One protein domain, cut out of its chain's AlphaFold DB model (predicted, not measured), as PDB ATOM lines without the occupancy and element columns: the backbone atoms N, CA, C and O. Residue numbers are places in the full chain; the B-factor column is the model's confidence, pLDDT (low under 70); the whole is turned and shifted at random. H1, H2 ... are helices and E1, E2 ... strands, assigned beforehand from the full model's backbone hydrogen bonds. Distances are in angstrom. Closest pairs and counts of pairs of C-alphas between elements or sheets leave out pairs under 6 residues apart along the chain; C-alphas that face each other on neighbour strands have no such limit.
ATOM      1  N   TYR A   4       0.942  13.219  99.526       57.69
ATOM      2  CA  TYR A   4       1.492  12.746  98.249       57.69
ATOM      3  C   TYR A   4       2.695  11.807  98.406       57.69
ATOM      4  O   TYR A   4       2.810  10.849  97.641       57.69
ATOM      5  N   LEU A   5       3.590  12.041  99.379       54.47
ATOM      6  CA  LEU A   5       4.783  11.196  99.559       54.47
ATOM      7  C   LEU A   5       4.370   9.790  99.969       54.47
ATOM      8  O   LEU A   5       4.850   8.803  99.415       54.47
ATOM      9  N   PHE A   6       3.411   9.721 100.887       62.34
ATOM     10  CA  PHE A   6       2.811   8.474 101.323       62.34
ATOM     11  C   PHE A   6       2.105   7.756 100.164       62.34
ATOM     12  O   PHE A   6       2.363   6.579  99.919       62.34
ATOM     13  N   ARG A   7       1.316   8.482  99.359       60.31
ATOM     14  CA  ARG A   7       0.642   7.931  98.172       60.31
ATOM     15  C   ARG A   7       1.625   7.388  97.128       60.31
ATOM     16  O   ARG A   7       1.384   6.330  96.557       60.31
ATOM     17  N   ARG A   8       2.754   8.069  96.908       56.53
ATOM     18  CA  ARG A   8       3.805   7.631  95.976       56.53
ATOM     19  C   ARG A   8       4.534   6.377  96.465       56.53
ATOM     20  O   ARG A   8       4.902   5.547  95.640       56.53
ATOM     21  N   MET A   9       4.719   6.222  97.779       61.06
ATOM     22  CA  MET A   9       5.245   4.979  98.360       61.06
ATOM     23  C   MET A   9       4.255   3.821  98.202       61.06
ATOM     24  O   MET A   9       4.657   2.731  97.812       61.06
ATOM     25  N   ILE A  10       2.960   4.073  98.411       64.31
ATOM     26  CA  ILE A  10       1.899   3.068  98.250       64.31
ATOM     27  C   ILE A  10       1.815   2.534  96.814       64.31
ATOM     28  O   ILE A  10       1.593   1.344  96.615       64.31
ATOM     29  N   CYS A  11       2.014   3.384  95.804       56.25
ATOM     30  CA  CYS A  11       1.982   2.956  94.401       56.25
ATOM     31  C   CYS A  11       3.108   1.978  94.018       56.25
ATOM     32  O   CYS A  11       3.002   1.347  92.974       56.25
ATOM     33  N   LYS A  12       4.167   1.850  94.833       58.75
ATOM     34  CA  LYS A  12       5.251   0.872  94.631       58.75
ATOM     35  C   LYS A  12       4.956  -0.496  95.253       58.75
ATOM     36  O   LYS A  12       5.786  -1.393  95.168       58.75
ATOM     37  N   LEU A  13       3.820  -0.645  95.933       66.19
ATOM     38  CA  LEU A  13       3.453  -1.900  96.575       66.19
ATOM     39  C   LEU A  13       2.881  -2.898  95.553       66.19
ATOM     40  O   LEU A  13       2.294  -2.489  94.551       66.19
ATOM     41  N   PRO A  14       2.986  -4.211  95.817       64.69
ATOM     42  CA  PRO A  14       2.391  -5.234  94.965       64.69
ATOM     43  C   PRO A  14       0.875  -5.042  94.799       64.69
ATOM     44  O   PRO A  14       0.170  -4.683  95.746       64.69
ATOM     45  N   GLY A  15       0.344  -5.350  93.610       55.84
ATOM     46  CA  GLY A  15      -1.055  -5.089  93.239       55.84
ATOM     47  C   GLY A  15      -2.117  -5.704  94.167       55.84
ATOM     48  O   GLY A  15      -3.206  -5.145  94.302       55.84
ATOM     49  N   ALA A  16      -1.801  -6.803  94.860       61.66
ATOM     50  CA  ALA A  16      -2.679  -7.406  95.868       61.66
ATOM     51  C   ALA A  16      -2.881  -6.499  97.096       61.66
ATOM     52  O   ALA A  16      -3.991  -6.395  97.608       61.66
ATOM     53  N   VAL A  17      -1.832  -5.788  97.522       60.22
ATOM     54  CA  VAL A  17      -1.863  -4.868  98.670       60.22
ATOM     55  C   VAL A  17      -2.622  -3.594  98.309       60.22
ATOM     56  O   VAL A  17      -3.411  -3.087  99.097       60.22
ATOM     57  N   ILE A  18      -2.455  -3.113  97.075       58.53
ATOM     58  CA  ILE A  18      -3.136  -1.916  96.577       58.53
ATOM     59  C   ILE A  18      -4.667  -2.097  96.528       58.53
ATOM     60  O   ILE A  18      -5.389  -1.126  96.750       58.53
ATOM     61  N   LYS A  19      -5.178  -3.311  96.263       58.44
ATOM     62  CA  LYS A  19      -6.631  -3.592  96.248       58.44
ATOM     63  C   LYS A  19      -7.303  -3.403  97.610       58.44
ATOM     64  O   LYS A  19      -8.494  -3.125  97.652       58.44
ATOM     65  N   VAL A  20      -6.548  -3.555  98.696       67.62
ATOM     66  CA  VAL A  20      -7.054  -3.439 100.073       67.62
ATOM     67  C   VAL A  20      -7.130  -1.974 100.519       67.62
ATOM     68  O   VAL A  20      -7.820  -1.642 101.479       67.62
ATOM     69  N   ILE A  21      -6.443  -1.072  99.815       66.56
ATOM     70  CA  ILE A  21      -6.394   0.343 100.172       66.56
ATOM     71  C   ILE A  21      -7.670   1.022  99.660       66.56
ATOM     72  O   ILE A  21      -7.940   0.959  98.456       66.56
ATOM     73  N   PRO A  22      -8.442   1.697 100.535       57.91
ATOM     74  CA  PRO A  22      -9.666   2.372 100.127       57.91
ATOM     75  C   PRO A  22      -9.358   3.392  99.027       57.91
ATOM     76  O   PRO A  22      -8.462   4.234  99.162       57.91
ATOM     77  N   LYS A  23     -10.080   3.288  97.905       53.31
ATOM     78  CA  LYS A  23      -9.968   4.239  96.795       53.31
ATOM     79  C   LYS A  23     -10.413   5.609  97.327       53.31
ATOM     80  O   LYS A  23     -11.502   5.686  97.886       53.31
ATOM     81  N   PRO A  24      -9.599   6.669  97.197       58.16
ATOM     82  CA  PRO A  24     -10.022   7.991  97.631       58.16
ATOM     83  C   PRO A  24     -11.251   8.401  96.824       58.16
ATOM     84  O   PRO A  24     -11.268   8.232  95.601       58.16
ATOM     85  N   GLU A  25     -12.268   8.914  97.508       57.12
ATOM     86  CA  GLU A  25     -13.446   9.436  96.830       57.12
ATOM     87  C   GLU A  25     -13.058  10.640  95.963       57.12
ATOM     88  O   GLU A  25     -12.251  11.480  96.388       57.12
ATOM     89  N   PRO A  26     -13.588  10.726  94.731       65.94
ATOM     90  CA  PRO A  26     -13.367  11.887  93.892       65.94
ATOM     91  C   PRO A  26     -13.985  13.110  94.573       65.94
ATOM     92  O   PRO A  26     -15.182  13.157  94.847       65.94
ATOM     93  N   VAL A  27     -13.161  14.117  94.849       69.69
ATOM     94  CA  VAL A  27     -13.653  15.380  95.393       69.69
ATOM     95  C   VAL A  27     -14.279  16.169  94.253       69.69
ATOM     96  O   VAL A  27     -13.573  16.716  93.406       69.69
ATOM     97  N   LEU A  28     -15.608  16.243  94.240       74.25
ATOM     98  CA  LEU A  28     -16.333  17.063  93.280       74.25
ATOM     99  C   LEU A  28     -16.211  18.542  93.672       74.25
ATOM    100  O   LEU A  28     -16.499  18.953  94.803       74.25
ATOM    101  N   ARG A  29     -15.744  19.353  92.724       73.38
ATOM    102  CA  ARG A  29     -15.692  20.815  92.811       73.38
ATOM    103  C   ARG A  29     -16.382  21.362  91.570       73.38
ATOM    104  O   ARG A  29     -15.913  21.143  90.459       73.38
ATOM    105  N   GLY A  30     -17.511  22.030  91.772       78.69
ATOM    106  CA  GLY A  30     -18.326  22.607  90.707       78.69
ATOM    107  C   GLY A  30     -18.658  24.068  90.987       78.69
ATOM    108  O   GLY A  30     -18.424  24.565  92.088       78.69
ATOM    109  N   GLY A  31     -19.208  24.742  89.982       78.19
ATOM    110  CA  GLY A  31     -19.567  26.159  90.041       78.19
ATOM    111  C   GLY A  31     -18.777  27.022  89.056       78.19
ATOM    112  O   GLY A  31     -17.818  26.576  88.418       78.19
ATOM    113  N   PHE A  32     -19.206  28.276  88.916       75.56
ATOM    114  CA  PHE A  32     -18.500  29.259  88.099       75.56
ATOM    115  C   PHE A  32     -17.112  29.519  88.701       75.56
ATOM    116  O   PHE A  32     -16.993  29.714  89.907       75.56
ATOM    117  N   GLY A  33     -16.062  29.504  87.879       79.88
ATOM    118  CA  GLY A  33     -14.689  29.697  88.361       79.88
ATOM    119  C   GLY A  33     -13.938  28.413  88.753       79.88
ATOM    120  O   GLY A  33     -12.794  28.478  89.197       79.88
ATOM    121  N   ALA A  34     -14.543  27.228  88.600       80.50
ATOM    122  CA  ALA A  34     -13.914  25.967  89.016       80.50
ATOM    123  C   ALA A  34     -12.628  25.611  88.237       80.50
ATOM    124  O   ALA A  34     -11.826  24.807  88.708       80.50
ATOM    125  N   ARG A  35     -12.401  26.195  87.052       81.00
ATOM    126  CA  ARG A  35     -11.182  25.950  86.254       81.00
ATOM    127  C   ARG A  35     -10.015  26.809  86.738       81.00
ATOM    128  O   ARG A  35      -8.858  26.427  86.605       81.00
ATOM    129  N   GLU A  36     -10.332  27.952  87.325       86.25
ATOM    130  CA  GLU A  36      -9.409  28.966  87.810       86.25
ATOM    131  C   GLU A  36      -8.761  28.562  89.142       86.25
ATOM    132  O   GLU A  36      -7.657  29.014  89.433       86.25
ATOM    133  N   ILE A  37      -9.377  27.649  89.901       87.06
ATOM    134  CA  ILE A  37      -8.841  27.123  91.171       87.06
ATOM    135  C   ILE A  37      -7.916  25.907  91.001       87.06
ATOM    136  O   ILE A  37      -7.326  25.435  91.971       87.06
ATOM    137  N   ILE A  38      -7.779  25.361  89.788       88.56
ATOM    138  CA  ILE A  38      -7.030  24.114  89.554       88.56
ATOM    139  C   ILE A  38      -5.565  24.236  89.990       88.56
ATOM    140  O   ILE A  38      -5.031  23.319  90.611       88.56
ATOM    141  N   GLY A  39      -4.924  25.373  89.727       88.50
ATOM    142  CA  GLY A  39      -3.566  25.650  90.181       88.50
ATOM    143  C   GLY A  39      -3.434  25.648  91.701       88.50
ATOM    144  O   GLY A  39      -2.477  25.075  92.215       88.50
ATOM    145  N   GLU A  40      -4.416  26.193  92.424       87.75
ATOM    146  CA  GLU A  40      -4.437  26.173  93.893       87.75
ATOM    147  C   GLU A  40      -4.601  24.746  94.424       87.75
ATOM    148  O   GLU A  40      -3.890  24.341  95.343       87.75
ATOM    149  N   ILE A  41      -5.488  23.954  93.812       86.62
ATOM    150  CA  ILE A  41      -5.669  22.535  94.149       86.62
ATOM    151  C   ILE A  41      -4.354  21.779  93.952       86.62
ATOM    152  O   ILE A  41      -3.934  21.018  94.827       86.62
ATOM    153  N   CYS A  42      -3.683  21.994  92.819       85.44
ATOM    154  CA  CYS A  42      -2.419  21.337  92.526       85.44
ATOM    155  C   CYS A  42      -1.304  21.772  93.489       85.44
ATOM    156  O   CYS A  42      -0.557  20.920  93.974       85.44
ATOM    157  N   ALA A  43      -1.224  23.062  93.817       86.94
ATOM    158  CA  ALA A  43      -0.258  23.598  94.770       86.94
ATOM    159  C   ALA A  43      -0.493  23.048  96.184       86.94
ATOM    160  O   ALA A  43       0.447  22.583  96.829       86.94
ATOM    161  N   PHE A  44      -1.749  23.020  96.640       85.00
ATOM    162  CA  PHE A  44      -2.140  22.444  97.927       85.00
ATOM    163  C   PHE A  44      -1.806  20.949  98.009       85.00
ATOM    164  O   PHE A  44      -1.316  20.464  99.029       85.00
ATOM    165  N   ALA A  45      -2.011  20.216  96.910       79.75
ATOM    166  CA  ALA A  45      -1.627  18.812  96.795       79.75
ATOM    167  C   ALA A  45      -0.104  18.594  96.681       79.75
ATOM    168  O   ALA A  45       0.360  17.462  96.824       79.75
ATOM    169  N   GLY A  46       0.685  19.655  96.475       82.50
ATOM    170  CA  GLY A  46       2.145  19.609  96.383       82.50
ATOM    171  C   GLY A  46       2.691  19.182  95.018       82.50
ATOM    172  O   GLY A  46       3.850  18.769  94.945       82.50
ATOM    173  N   TYR A  47       1.881  19.265  93.959       86.19
ATOM    174  CA  TYR A  47       2.305  18.980  92.587       86.19
ATOM    175  C   TYR A  47       3.163  20.111  92.024       86.19
ATOM    176  O   TYR A  47       2.919  21.288  92.288       86.19
ATOM    177  N   LYS A  48       4.180  19.752  91.240       86.88
ATOM    178  CA  LYS A  48       5.151  20.694  90.664       86.88
ATOM    179  C   LYS A  48       5.204  20.639  89.142       86.88
ATOM    180  O   LYS A  48       5.644  21.615  88.529       86.88
ATOM    181  N   SER A  49       4.791  19.525  88.539       88.19
ATOM    182  CA  SER A  49       4.787  19.353  87.089       88.19
ATOM    183  C   SER A  49       3.561  18.577  86.632       88.19
ATOM    184  O   SER A  49       3.314  17.455  87.061       88.19
ATOM    185  N   VAL A  50       2.789  19.160  85.731       89.56
ATOM    186  CA  VAL A  50       1.494  18.637  85.318       89.56
ATOM    187  C   VAL A  50       1.496  18.351  83.823       89.56
ATOM    188  O   VAL A  50       2.039  19.122  83.031       89.56
ATOM    189  N   LEU A  51       0.853  17.255  83.427       92.31
ATOM    190  CA  LEU A  51       0.467  17.022  82.041       92.31
ATOM    191  C   LEU A  51      -1.023  17.334  81.870       92.31
ATOM    192  O   LEU A  51      -1.872  16.632  82.417       92.31
ATOM    193  N   LEU A  52      -1.335  18.375  81.102       90.75
ATOM    194  CA  LEU A  52      -2.693  18.663  80.657       90.75
ATOM    195  C   LEU A  52      -2.978  17.867  79.386       90.75
ATOM    196  O   LEU A  52      -2.304  18.034  78.376       90.75
ATOM    197  N   VAL A  53      -3.986  17.014  79.444       90.19
ATOM    198  CA  VAL A  53      -4.396  16.106  78.382       90.19
ATOM    199  C   VAL A  53      -5.756  16.557  77.864       90.19
ATOM    200  O   VAL A  53      -6.689  16.700  78.649       90.19
ATOM    201  N   THR A  54      -5.878  16.806  76.565       88.88
ATOM    202  CA  THR A  54      -7.121  17.280  75.937       88.88
ATOM    203  C   THR A  54      -7.200  16.835  74.475       88.88
ATOM    204  O   THR A  54      -6.243  16.269  73.946       88.88
ATOM    205  N   ASP A  55      -8.326  17.053  73.805       87.50
ATOM    206  CA  ASP A  55      -8.441  16.886  72.356       87.50
ATOM    207  C   ASP A  55      -8.148  18.196  71.609       87.50
ATOM    208  O   ASP A  55      -8.119  19.299  72.169       87.50
ATOM    209  N   LYS A  56      -7.943  18.077  70.296       87.06
ATOM    210  CA  LYS A  56      -7.608  19.212  69.424       87.06
ATOM    211  C   LYS A  56      -8.724  20.251  69.350       87.06
ATOM    212  O   LYS A  56      -8.425  21.433  69.182       87.06
ATOM    213  N   THR A  57      -9.982  19.843  69.474       85.69
ATOM    214  CA  THR A  57     -11.140  20.735  69.361       85.69
ATOM    215  C   THR A  57     -11.223  21.634  70.589       85.69
ATOM    216  O   THR A  57     -11.200  22.857  70.456       85.69
ATOM    217  N   LEU A  58     -11.214  21.051  71.790       85.50
ATOM    218  CA  LEU A  58     -11.168  21.782  73.063       85.50
ATOM    219  C   LEU A  58      -9.928  22.677  73.170       85.50
ATOM    220  O   LEU A  58     -10.018  23.806  73.665       85.50
ATOM    221  N   PHE A  59      -8.784  22.193  72.678       88.81
ATOM    222  CA  PHE A  59      -7.564  22.989  72.616       88.81
ATOM    223  C   PHE A  59      -7.744  24.221  71.719       88.81
ATOM    224  O   PHE A  59      -7.473  25.335  72.160       88.81
ATOM    225  N   SER A  60      -8.271  24.038  70.507       88.56
ATOM    226  CA  SER A  60      -8.483  25.121  69.535       88.56
ATOM    227  C   SER A  60      -9.509  26.158  69.999       88.56
ATOM    228  O   SER A  60      -9.433  27.318  69.611       88.56
ATOM    229  N   LEU A  61     -10.450  25.760  70.857       88.81
ATOM    230  CA  LEU A  61     -11.452  26.647  71.452       88.81
ATOM    231  C   LEU A  61     -10.933  27.439  72.670       88.81
ATOM    232  O   LEU A  61     -11.689  28.204  73.263       88.81
ATOM    233  N   GLY A  62      -9.674  27.251  73.083       90.19
ATOM    234  CA  GLY A  62      -9.059  28.031  74.167       90.19
ATOM    235  C   GLY A  62      -9.520  27.647  75.581       90.19
ATOM    236  O   GLY A  62      -9.158  28.299  76.559       90.19
ATOM    237  N   TYR A  63     -10.272  26.554  75.753       86.12
ATOM    238  CA  TYR A  63     -10.771  26.145  77.077       86.12
ATOM    239  C   TYR A  63      -9.666  25.823  78.090       86.12
ATOM    240  O   TYR A  63      -9.867  25.941  79.303       86.12
ATOM    241  N   HIS A  64      -8.500  25.431  77.589       89.50
ATOM    242  CA  HIS A  64      -7.316  25.108  78.368       89.50
ATOM    243  C   HIS A  64      -6.628  26.349  78.970       89.50
ATOM    244  O   HIS A  64      -5.913  26.226  79.963       89.50
ATOM    245  N   GLU A  65      -6.855  27.549  78.426       92.19
ATOM    246  CA  GLU A  65      -6.126  28.766  78.809       92.19
ATOM    247  C   GLU A  65      -6.320  29.132  80.281       92.19
ATOM    248  O   GLU A  65      -5.358  29.442  80.984       92.19
ATOM    249  N   LYS A  66      -7.556  29.036  80.785       89.88
ATOM    250  CA  LYS A  66      -7.865  29.302  82.199       89.88
ATOM    251  C   LYS A  66      -7.093  28.375  83.140       89.88
ATOM    252  O   LYS A  66      -6.617  28.815  84.184       89.88
ATOM    253  N   ILE A  67      -6.929  27.115  82.737       91.06
ATOM    254  CA  ILE A  67      -6.178  26.108  83.491       91.06
ATOM    255  C   ILE A  67      -4.687  26.445  83.463       91.06
ATOM    256  O   ILE A  67      -4.049  26.488  84.513       91.06
ATOM    257  N   LEU A  68      -4.136  26.748  82.283       93.75
ATOM    258  CA  LEU A  68      -2.729  27.133  82.143       93.75
ATOM    259  C   LEU A  68      -2.390  28.389  82.951       93.75
ATOM    260  O   LEU A  68      -1.367  28.420  83.632       93.75
ATOM    261  N   ASN A  69      -3.257  29.401  82.918       94.75
ATOM    262  CA  ASN A  69      -3.077  30.632  83.683       94.75
ATOM    263  C   ASN A  69      -3.092  30.362  85.190       94.75
ATOM    264  O   ASN A  69      -2.218  30.852  85.905       94.75
ATOM    265  N   SER A  70      -4.026  29.532  85.660       93.31
ATOM    266  CA  SER A  70      -4.099  29.116  87.062       93.31
ATOM    267  C   SER A  70      -2.840  28.358  87.512       93.31
ATOM    268  O   SER A  70      -2.254  28.675  88.550       93.31
ATOM    269  N   LEU A  71      -2.357  27.406  86.707       93.56
ATOM    270  CA  LEU A  71      -1.126  26.653  86.986       93.56
ATOM    271  C   LEU A  71       0.108  27.563  87.004       93.56
ATOM    272  O   LEU A  71       0.933  27.479  87.915       93.56
ATOM    273  N   LYS A  72       0.209  28.477  86.032       94.69
ATOM    274  CA  LYS A  72       1.309  29.440  85.930       94.69
ATOM    275  C   LYS A  72       1.338  30.395  87.123       94.69
ATOM    276  O   LYS A  72       2.412  30.622  87.672       94.69
ATOM    277  N   ALA A  73       0.181  30.899  87.557       95.81
ATOM    278  CA  ALA A  73       0.065  31.758  88.739       95.81
ATOM    279  C   ALA A  73       0.555  31.063  90.024       95.81
ATOM    280  O   ALA A  73       1.072  31.720  90.924       95.81
ATOM    281  N   ASN A  74       0.460  29.733  90.079       93.88
ATOM    282  CA  ASN A  74       0.905  28.910  91.203       93.88
ATOM    283  C   ASN A  74       2.323  28.325  91.026       93.88
ATOM    284  O   ASN A  74       2.739  27.480  91.815       93.88
ATOM    285  N   ASN A  75       3.093  28.779  90.028       94.94
ATOM    286  CA  ASN A  75       4.451  28.301  89.720       94.94
ATOM    287  C   ASN A  75       4.541  26.795  89.407       94.94
ATOM    288  O   ASN A  75       5.554  26.146  89.683       94.94
ATOM    289  N   ILE A  76       3.491  26.234  88.809       92.25
ATOM    290  CA  ILE A  76       3.431  24.824  88.427       92.25
ATOM    291  C   ILE A  76       3.791  24.694  86.950       92.25
ATOM    292  O   ILE A  76       3.220  25.366  86.090       92.25
ATOM    293  N   LYS A  77       4.748  23.814  86.637       93.06
ATOM    294  CA  LYS A  77       5.103  23.515  85.245       93.06
ATOM    295  C   LYS A  77       3.965  22.735  84.600       93.06
ATOM    296  O   LYS A  77       3.443  21.811  85.210       93.06
ATOM    297  N   CYS A  78       3.603  23.077  83.370       92.94
ATOM    298  CA  CYS A  78       2.576  22.357  82.628       92.94
ATOM    299  C   CYS A  78       3.072  22.035  81.220       92.94
ATOM    300  O   CYS A  78       3.496  22.936  80.497       92.94
ATOM    301  N   ALA A  79       2.990  20.767  80.831       93.56
ATOM    302  CA  ALA A  79       3.045  20.343  79.436       93.56
ATOM    303  C   ALA A  79       1.617  20.092  78.938       93.56
ATOM    304  O   ALA A  79       0.750  19.726  79.732       93.56
ATOM    305  N   VAL A  80       1.365  20.284  77.643       92.94
ATOM    306  CA  VAL A  80       0.053  20.021  77.037       92.94
ATOM    307  C   VAL A  80       0.184  18.908  76.008       92.94
ATOM    308  O   VAL A  80       1.044  18.969  75.135       92.94
ATOM    309  N   PHE A  81      -0.688  17.914  76.109       90.56
ATOM    310  CA  PHE A  81      -0.880  16.853  75.135       90.56
ATOM    311  C   PHE A  81      -2.303  16.954  74.587       90.56
ATOM    312  O   PHE A  81      -3.267  16.688  75.301       90.56
ATOM    313  N   ASN A  82      -2.435  17.384  73.334       88.88
ATOM    314  CA  ASN A  82      -3.726  17.671  72.702       88.88
ATOM    315  C   ASN A  82      -4.096  16.669  71.590       88.88
ATOM    316  O   ASN A  82      -4.979  16.943  70.784       88.88
ATOM    317  N   ASN A  83      -3.407  15.526  71.509       83.69
ATOM    318  CA  ASN A  83      -3.569  14.551  70.426       83.69
ATOM    319  C   ASN A  83      -4.573  13.431  70.762       83.69
ATOM    320  O   ASN A  83      -4.477  12.336  70.214       83.69
ATOM    321  N   ILE A  84      -5.526  13.678  71.668       81.12
ATOM    322  CA  ILE A  84      -6.588  12.704  71.938       81.12
ATOM    323  C   ILE A  84      -7.557  12.642  70.757       81.12
ATOM    324  O   ILE A  84      -8.095  13.660  70.320       81.12
ATOM    325  N   ALA A  85      -7.769  11.422  70.265       73.75
ATOM    326  CA  ALA A  85      -8.824  11.063  69.327       73.75
ATOM    327  C   ALA A  85     -10.007  10.433  70.082       73.75
ATOM    328  O   ALA A  85      -9.822   9.914  71.182       73.75
ATOM    329  N   SER A  86     -11.203  10.450  69.479       67.69
ATOM    330  CA  SER A  86     -12.418   9.840  70.048       67.69
ATOM    331  C   SER A  86     -12.235   8.356  70.383       67.69
ATOM    332  O   SER A  86     -12.747   7.894  71.395       67.69
ATOM    333  N   GLU A  87     -11.453   7.635  69.576       71.69
ATOM    334  CA  GLU A  87     -10.974   6.286  69.882       71.69
ATOM    335  C   GLU A  87      -9.444   6.314  70.028       71.69
ATOM    336  O   GLU A  87      -8.724   6.395  69.025       71.69
ATOM    337  N   PRO A  88      -8.908   6.318  71.260       70.31
ATOM    338  CA  PRO A  88      -7.472   6.397  71.472       70.31
ATOM    339  C   PRO A  88      -6.789   5.068  71.126       70.31
ATOM    340  O   PRO A  88      -7.096   4.020  71.690       70.31
ATOM    341  N   THR A  89      -5.802   5.108  70.228       79.50
ATOM    342  CA  THR A  89      -4.952   3.949  69.926       79.50
ATOM    343  C   THR A  89      -3.842   3.779  70.969       79.50
ATOM    344  O   THR A  89      -3.484   4.711  71.697       79.50
ATOM    345  N   VAL A  90      -3.234   2.588  71.018       82.44
ATOM    346  CA  VAL A  90      -2.075   2.295  71.888       82.44
ATOM    347  C   VAL A  90      -0.908   3.257  71.630       82.44
ATOM    348  O   VAL A  90      -0.185   3.623  72.563       82.44
ATOM    349  N   ASP A  91      -0.751   3.715  70.390       82.81
ATOM    350  CA  ASP A  91       0.282   4.679  70.010       82.81
ATOM    351  C   ASP A  91       0.053   6.039  70.678       82.81
ATOM    352  O   ASP A  91       0.976   6.589  71.277       82.81
ATOM    353  N   ILE A  92      -1.190   6.537  70.682       81.25
ATOM    354  CA  ILE A  92      -1.568   7.799  71.346       81.25
ATOM    355  C   ILE A  92      -1.312   7.704  72.857       81.25
ATOM    356  O   ILE A  92      -0.777   8.633  73.468       81.25
ATOM    357  N   ILE A  93      -1.639   6.561  73.472       82.94
ATOM    358  CA  ILE A  93      -1.367   6.318  74.897       82.94
ATOM    359  C   ILE A  93       0.144   6.340  75.169       82.94
ATOM    360  O   ILE A  93       0.597   6.921  76.161       82.94
ATOM    361  N   SER A  94       0.936   5.727  74.290       83.81
ATOM    362  CA  SER A  94       2.396   5.664  74.411       83.81
ATOM    363  C   SER A  94       3.048   7.038  74.236       83.81
ATOM    364  O   SER A  94       3.973   7.387  74.977       83.81
ATOM    365  N   GLU A  95       2.533   7.855  73.319       85.62
ATOM    366  CA  GLU A  95       2.947   9.243  73.105       85.62
ATOM    367  C   GLU A  95       2.632  10.115  74.332       85.62
ATOM    368  O   GLU A  95       3.512  10.805  74.862       85.62
ATOM    369  N   GLY A  96       1.409  10.018  74.862       86.06
ATOM    370  CA  GLY A  96       1.003  10.716  76.083       86.06
ATOM    371  C   GLY A  96       1.855  10.314  77.292       86.06
ATOM    372  O   GLY A  96       2.310  11.172  78.053       86.06
ATOM    373  N   ARG A  97       2.164   9.017  77.437       84.81
ATOM    374  CA  ARG A  97       3.082   8.511  78.472       84.81
ATOM    375  C   ARG A  97       4.485   9.089  78.318       84.81
ATOM    376  O   ARG A  97       5.070   9.529  79.304       84.81
ATOM    377  N   THR A  98       5.026   9.083  77.105       86.88
ATOM    378  CA  THR A  98       6.360   9.630  76.821       86.88
ATOM    379  C   THR A  98       6.411  11.115  77.165       86.88
ATOM    380  O   THR A  98       7.339  11.568  77.831       86.88
ATOM    381  N   THR A  99       5.356  11.856  76.821       86.56
ATOM    382  CA  THR A  99       5.212  13.272  77.174       86.56
ATOM    383  C   THR A  99       5.198  13.476  78.691       86.56
ATOM    384  O   THR A  99       5.942  14.318  79.191       86.56
ATOM    385  N   ALA A 100       4.430  12.667  79.433       85.06
ATOM    386  CA  ALA A 100       4.380  12.713  80.897       85.06
ATOM    387  C   ALA A 100       5.755  12.463  81.539       85.06
ATOM    388  O   ALA A 100       6.138  13.147  82.486       85.06
ATOM    389  N   ILE A 101       6.506  11.489  81.020       85.25
ATOM    390  CA  ILE A 101       7.849  11.162  81.515       85.25
ATOM    391  C   ILE A 101       8.817  12.311  81.217       85.25
ATOM    392  O   ILE A 101       9.532  12.748  82.118       85.25
ATOM    393  N   ASN A 102       8.804  12.841  79.993       86.94
ATOM    394  CA  ASN A 102       9.714  13.904  79.561       86.94
ATOM    395  C   ASN A 102       9.507  15.212  80.333       86.94
ATOM    396  O   ASN A 102      10.474  15.920  80.611       86.94
ATOM    397  N   CYS A 103       8.268  15.537  80.710       84.75
ATOM    398  CA  CYS A 103       7.990  16.697  81.557       84.75
ATOM    399  C   CYS A 103       8.082  16.393  83.062       84.75
ATOM    400  O   CYS A 103       7.822  17.280  83.878       84.75
ATOM    401  N   CYS A 104       8.467  15.171  83.447       86.62
ATOM    402  CA  CYS A 104       8.486  14.705  84.833       86.62
ATOM    403  C   CYS A 104       7.148  14.955  85.553       86.62
ATOM    404  O   CYS A 104       7.149  15.406  86.701       86.62
ATOM    405  N   ALA A 105       6.021  14.719  84.871       82.38
ATOM    406  CA  ALA A 105       4.696  14.978  85.415       82.38
ATOM    407  C   ALA A 105       4.460  14.179  86.705       82.38
ATOM    408  O   ALA A 105       4.589  12.955  86.736       82.38
ATOM    409  N   ASP A 106       4.074  14.881  87.767       83.00
ATOM    410  CA  ASP A 106       3.603  14.311  89.028       83.00
ATOM    411  C   ASP A 106       2.070  14.349  89.158       83.00
ATOM    412  O   ASP A 106       1.513  13.741  90.077       83.00
ATOM    413  N   CYS A 107       1.385  14.979  88.198       85.44
ATOM    414  CA  CYS A 107      -0.069  15.034  88.081       85.44
ATOM    415  C   CYS A 107      -0.510  15.067  86.606       85.44
ATOM    416  O   CYS A 107       0.191  15.593  85.741       85.44
ATOM    417  N   ILE A 108      -1.688  14.506  86.323       88.56
ATOM    418  CA  ILE A 108      -2.338  14.556  85.009       88.56
ATOM    419  C   ILE A 108      -3.692  15.233  85.184       88.56
ATOM    420  O   ILE A 108      -4.474  14.833  86.045       88.56
ATOM    421  N   ILE A 109      -3.969  16.226  84.347       89.00
ATOM    422  CA  ILE A 109      -5.278  16.868  84.241       89.00
ATOM    423  C   ILE A 109      -5.869  16.446  82.905       89.00
ATOM    424  O   ILE A 109      -5.307  16.766  81.866       89.00
ATOM    425  N   ALA A 110      -6.999  15.746  82.925       88.12
ATOM    426  CA  ALA A 110      -7.759  15.460  81.713       88.12
ATOM    427  C   ALA A 110      -8.841  16.534  81.523       88.12
ATOM    428  O   ALA A 110      -9.665  16.737  82.414       88.12
ATOM    429  N   LEU A 111      -8.822  17.211  80.376       86.81
ATOM    430  CA  LEU A 111      -9.826  18.174  79.937       86.81
ATOM    431  C   LEU A 111     -10.561  17.595  78.724       86.81
ATOM    432  O   LEU A 111      -9.995  17.531  77.634       86.81
ATOM    433  N   GLY A 112     -11.815  17.200  78.931       81.12
ATOM    434  CA  GLY A 112     -12.693  16.612  77.919       81.12
ATOM    435  C   GLY A 112     -14.134  17.103  78.070       81.12
ATOM    436  O   GLY A 112     -14.479  17.718  79.081       81.12
ATOM    437  N   ILE A 113     -14.944  16.859  77.039       65.19
ATOM    438  CA  ILE A 113     -16.393  17.131  77.023       65.19
ATOM    439  C   ILE A 113     -17.218  15.910  77.439       65.19
ATOM    440  O   ILE A 113     -18.338  16.094  77.903       65.19
ATOM    441  N   ASP A 114     -16.672  14.700  77.297       59.31
ATOM    442  CA  ASP A 114     -17.365  13.471  77.677       59.31
ATOM    443  C   ASP A 114     -17.234  13.172  79.171       59.31
ATOM    444  O   ASP A 114     -16.168  13.313  79.779       59.31
ATOM    445  N   GLU A 115     -18.360  12.745  79.739       46.66
ATOM    446  CA  GLU A 115     -18.547  12.401  81.151       46.66
ATOM    447  C   GLU A 115     -17.787  11.120  81.546       46.66
ATOM    448  O   GLU A 115     -17.555  10.874  82.728       46.66
ATOM    449  N   ASP A 116     -17.316  10.349  80.563       47.44
ATOM    450  CA  ASP A 116     -16.757   9.021  80.757       47.44
ATOM    451  C   ASP A 116     -15.472   8.784  79.930       47.44
ATOM    452  O   ASP A 116     -15.318   9.244  78.804       47.44
ATOM    453  N   ILE A 117     -14.556   8.000  80.517       43.56
ATOM    454  CA  ILE A 117     -13.475   7.198  79.888       43.56
ATOM    455  C   ILE A 117     -12.020   7.707  79.977       43.56
ATOM    456  O   ILE A 117     -11.172   6.936  80.434       43.56
ATOM    457  N   VAL A 118     -11.658   8.957  79.670       44.50
ATOM    458  CA  VAL A 118     -10.208   9.281  79.540       44.50
ATOM    459  C   VAL A 118      -9.439   9.230  80.874       44.50
ATOM    460  O   VAL A 118      -8.294   8.771  80.921       44.50
ATOM    461  N   GLN A 119     -10.058   9.628  81.993       42.62
ATOM    462  CA  GLN A 119      -9.411   9.499  83.306       42.62
ATOM    463  C   GLN A 119      -9.290   8.043  83.753       42.62
ATOM    464  O   GLN A 119      -8.287   7.670  84.361       42.62
ATOM    465  N   HIS A 120     -10.302   7.220  83.481       41.09
ATOM    466  CA  HIS A 120     -10.335   5.866  84.012       41.09
ATOM    467  C   HIS A 120      -9.298   4.982  83.311       41.09
ATOM    468  O   HIS A 120      -8.591   4.230  83.977       41.09
ATOM    469  N   GLU A 121      -9.130   5.130  81.997       35.44
ATOM    470  CA  GLU A 121      -8.255   4.265  81.206       35.44
ATOM    471  C   GLU A 121      -6.775   4.676  81.268       35.44
ATOM    472  O   GLU A 121      -5.906   3.821  81.461       35.44
ATOM    473  N   LEU A 122      -6.462   5.981  81.246       41.88
ATOM    474  CA  LEU A 122      -5.084   6.464  81.429       41.88
ATOM    475  C   LEU A 122      -4.563   6.180  82.844       41.88
ATOM    476  O   LEU A 122      -3.419   5.744  83.010       41.88
ATOM    477  N   PHE A 123      -5.398   6.367  83.871       44.47
ATOM    478  CA  PHE A 123      -5.013   6.084  85.256       44.47
ATOM    479  C   PHE A 123      -4.840   4.578  85.505       44.47
ATOM    480  O   PHE A 123      -3.977   4.177  86.289       44.47
ATOM    481  N   TYR A 124      -5.614   3.729  84.821       43.03
ATOM    482  CA  TYR A 124      -5.497   2.275  84.927       43.03
ATOM    483  C   TYR A 124      -4.273   1.733  84.166       43.03
ATOM    484  O   TYR A 124      -3.493   0.971  84.739       43.03
ATOM    485  N   ASN A 125      -4.024   2.188  82.932       34.50
ATOM    486  CA  ASN A 125      -2.896   1.719  82.115       34.50
ATOM    487  C   ASN A 125      -1.531   2.231  82.603       34.50
ATOM    488  O   ASN A 125      -0.551   1.479  82.587       34.50
ATOM    489  N   MET A 126      -1.441   3.461  83.123       39.59
ATOM    490  CA  MET A 126      -0.210   3.924  83.782       39.59
ATOM    491  C   MET A 126       0.095   3.129  85.061       39.59
ATOM    492  O   MET A 126       1.260   2.877  85.374       39.59
ATOM    493  N   ARG A 127      -0.945   2.690  85.781       39.41
ATOM    494  CA  ARG A 127      -0.820   1.898  87.011       39.41
ATOM    495  C   ARG A 127      -0.392   0.454  86.747       39.41
ATOM    496  O   ARG A 127       0.430  -0.050  87.502       39.41
ATOM    497  N   TRP A 128      -0.854  -0.183  85.671       28.56
ATOM    498  CA  TRP A 128      -0.394  -1.528  85.293       28.56
ATOM    499  C   TRP A 128       1.057  -1.549  84.810       28.56
ATOM    500  O   TRP A 128       1.843  -2.365  85.283       28.56
ATOM    501  N   ASN A 129       1.461  -0.614  83.947       32.38
ATOM    502  CA  ASN A 129       2.834  -0.600  83.431       32.38
ATOM    503  C   ASN A 129       3.885  -0.247  84.495       32.38
ATOM    504  O   ASN A 129       5.023  -0.690  84.381       32.38
ATOM    505  N   SER A 130       3.531   0.499  85.547       36.81
ATOM    506  CA  SER A 130       4.431   0.715  86.692       36.81
ATOM    507  C   SER A 130       4.547  -0.504  87.616       36.81
ATOM    508  O   SER A 130       5.513  -0.572  88.368       36.81
ATOM    509  N   ILE A 131       3.576  -1.426  87.596       34.00
ATOM    510  CA  ILE A 131       3.584  -2.672  88.384       34.00
ATOM    511  C   ILE A 131       4.275  -3.804  87.610       34.00
ATOM    512  O   ILE A 131       4.878  -4.671  88.221       34.00
ATOM    513  N   LEU A 132       4.204  -3.795  86.276       30.03
ATOM    514  CA  LEU A 132       4.837  -4.810  85.424       30.03
ATOM    515  C   LEU A 132       6.321  -4.533  85.131       30.03
ATOM    516  O   LEU A 132       7.032  -5.443  84.725       30.03
ATOM    517  N   ASN A 133       6.783  -3.291  85.320       32.91
ATOM    518  CA  ASN A 133       8.184  -2.889  85.115       32.91
ATOM    519  C   ASN A 133       8.930  -2.579  86.433       32.91
ATOM    520  O   ASN A 133       9.955  -1.895  86.402       32.91
ATOM    521  N   ALA A 134       8.402  -3.023  87.579       35.66
ATOM    522  CA  ALA A 134       9.048  -2.973  88.894       35.66
ATOM    523  C   ALA A 134       9.283  -4.400  89.398       35.66
ATOM    524  O   ALA A 134      10.334  -4.614  90.038       35.66
TER     525      ALA A 134
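This is residues 4 to 134 of the 134 residues of the protein "Fe-ADH domain-containing protein" of Clostridium sp. Bc-iso-3 (UniProt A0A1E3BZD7). A small parallel sheet of three strands, E2 E1 E3, has H4 and H5 over one face and H6 over the other, while the long H7 runs slantwise past E1 and E3 and out beyond the sheet. H1 and H2 lie off the sheet, with H2 near the far end of H7, and a long link with residues 22 to 28 standing free leads from H2 to H3, which packs on H5. The printed part has 131 residues, with seven named helices and three named strands in the order H1 H2 H3 E1 H4 H5 E2 H6 E3 H7, and its class is mixed, helices and strands. It is compact, with a radius of gyration of the C-alphas of 15.1 A and spans of 42 by 33 by 28 A.

H1, residues 4 to 10, is close to but not clearly touching H2, residues 15 to 18; their closest C-alphas, of Ile 10 and Ile 18, are 7.3 A apart. H3, residues 38 to 45, touches H5, residues 65 to 73, at a steep tilt of 41 degrees, the same way, closest at the C-alphas of Gly 39 and Leu 71, 4.1 A. E1, residues 49 to 55, is the inner strand, parallel to E2, residues 77 to 84, with N 52 and O 79 at 2.8 A, and to E3, residues 107 to 111, with N 53 and O 109 at 2.8 A. H3 only grazes this sheet. E1, H4 H5, E2 form a strand-helix-strand unit, parallel neighbour strands with helices between, and its crossover is right-handed; H4 is residues 56 to 60. H5 runs along the strands at a height over the sheet of 9.8 A, on the same face as H4. On the opposite face H6, residues 90 to 102, lies over E2 and E1 at a height of 9.1 A; E2, H6, E3 form a split unit, with E1 between its strands, also right-handed. H7, residues 118 to 132, lies only just over E1, with 3 of its C-alphas, and is close to but not clearly touching H6, the C-alphas of Ile 93 and Leu 122 being 7.5 A apart. Every O i to N i+4 pair is within hydrogen-bond range in H1, H3, H4, H5, H6 and H7; H2 is too short for one.

H1 begins at C-alpha 4 (1.492, 12.746, 98.249). E1 spans 20.0 A, E2 20.8 A, E3 13.1 A and H6 18.2 A. H7, 21.4 A long, ends at C-alpha 132 (4.837, -4.810, 85.424).

The C-alphas farthest apart, of Ala 16 and Leu 61, are 42.8 A apart. The printed part has no cut; the link H2 to H3 is long. Confidence is under 70 at residues 4 to 27, 86 and 113 to 134.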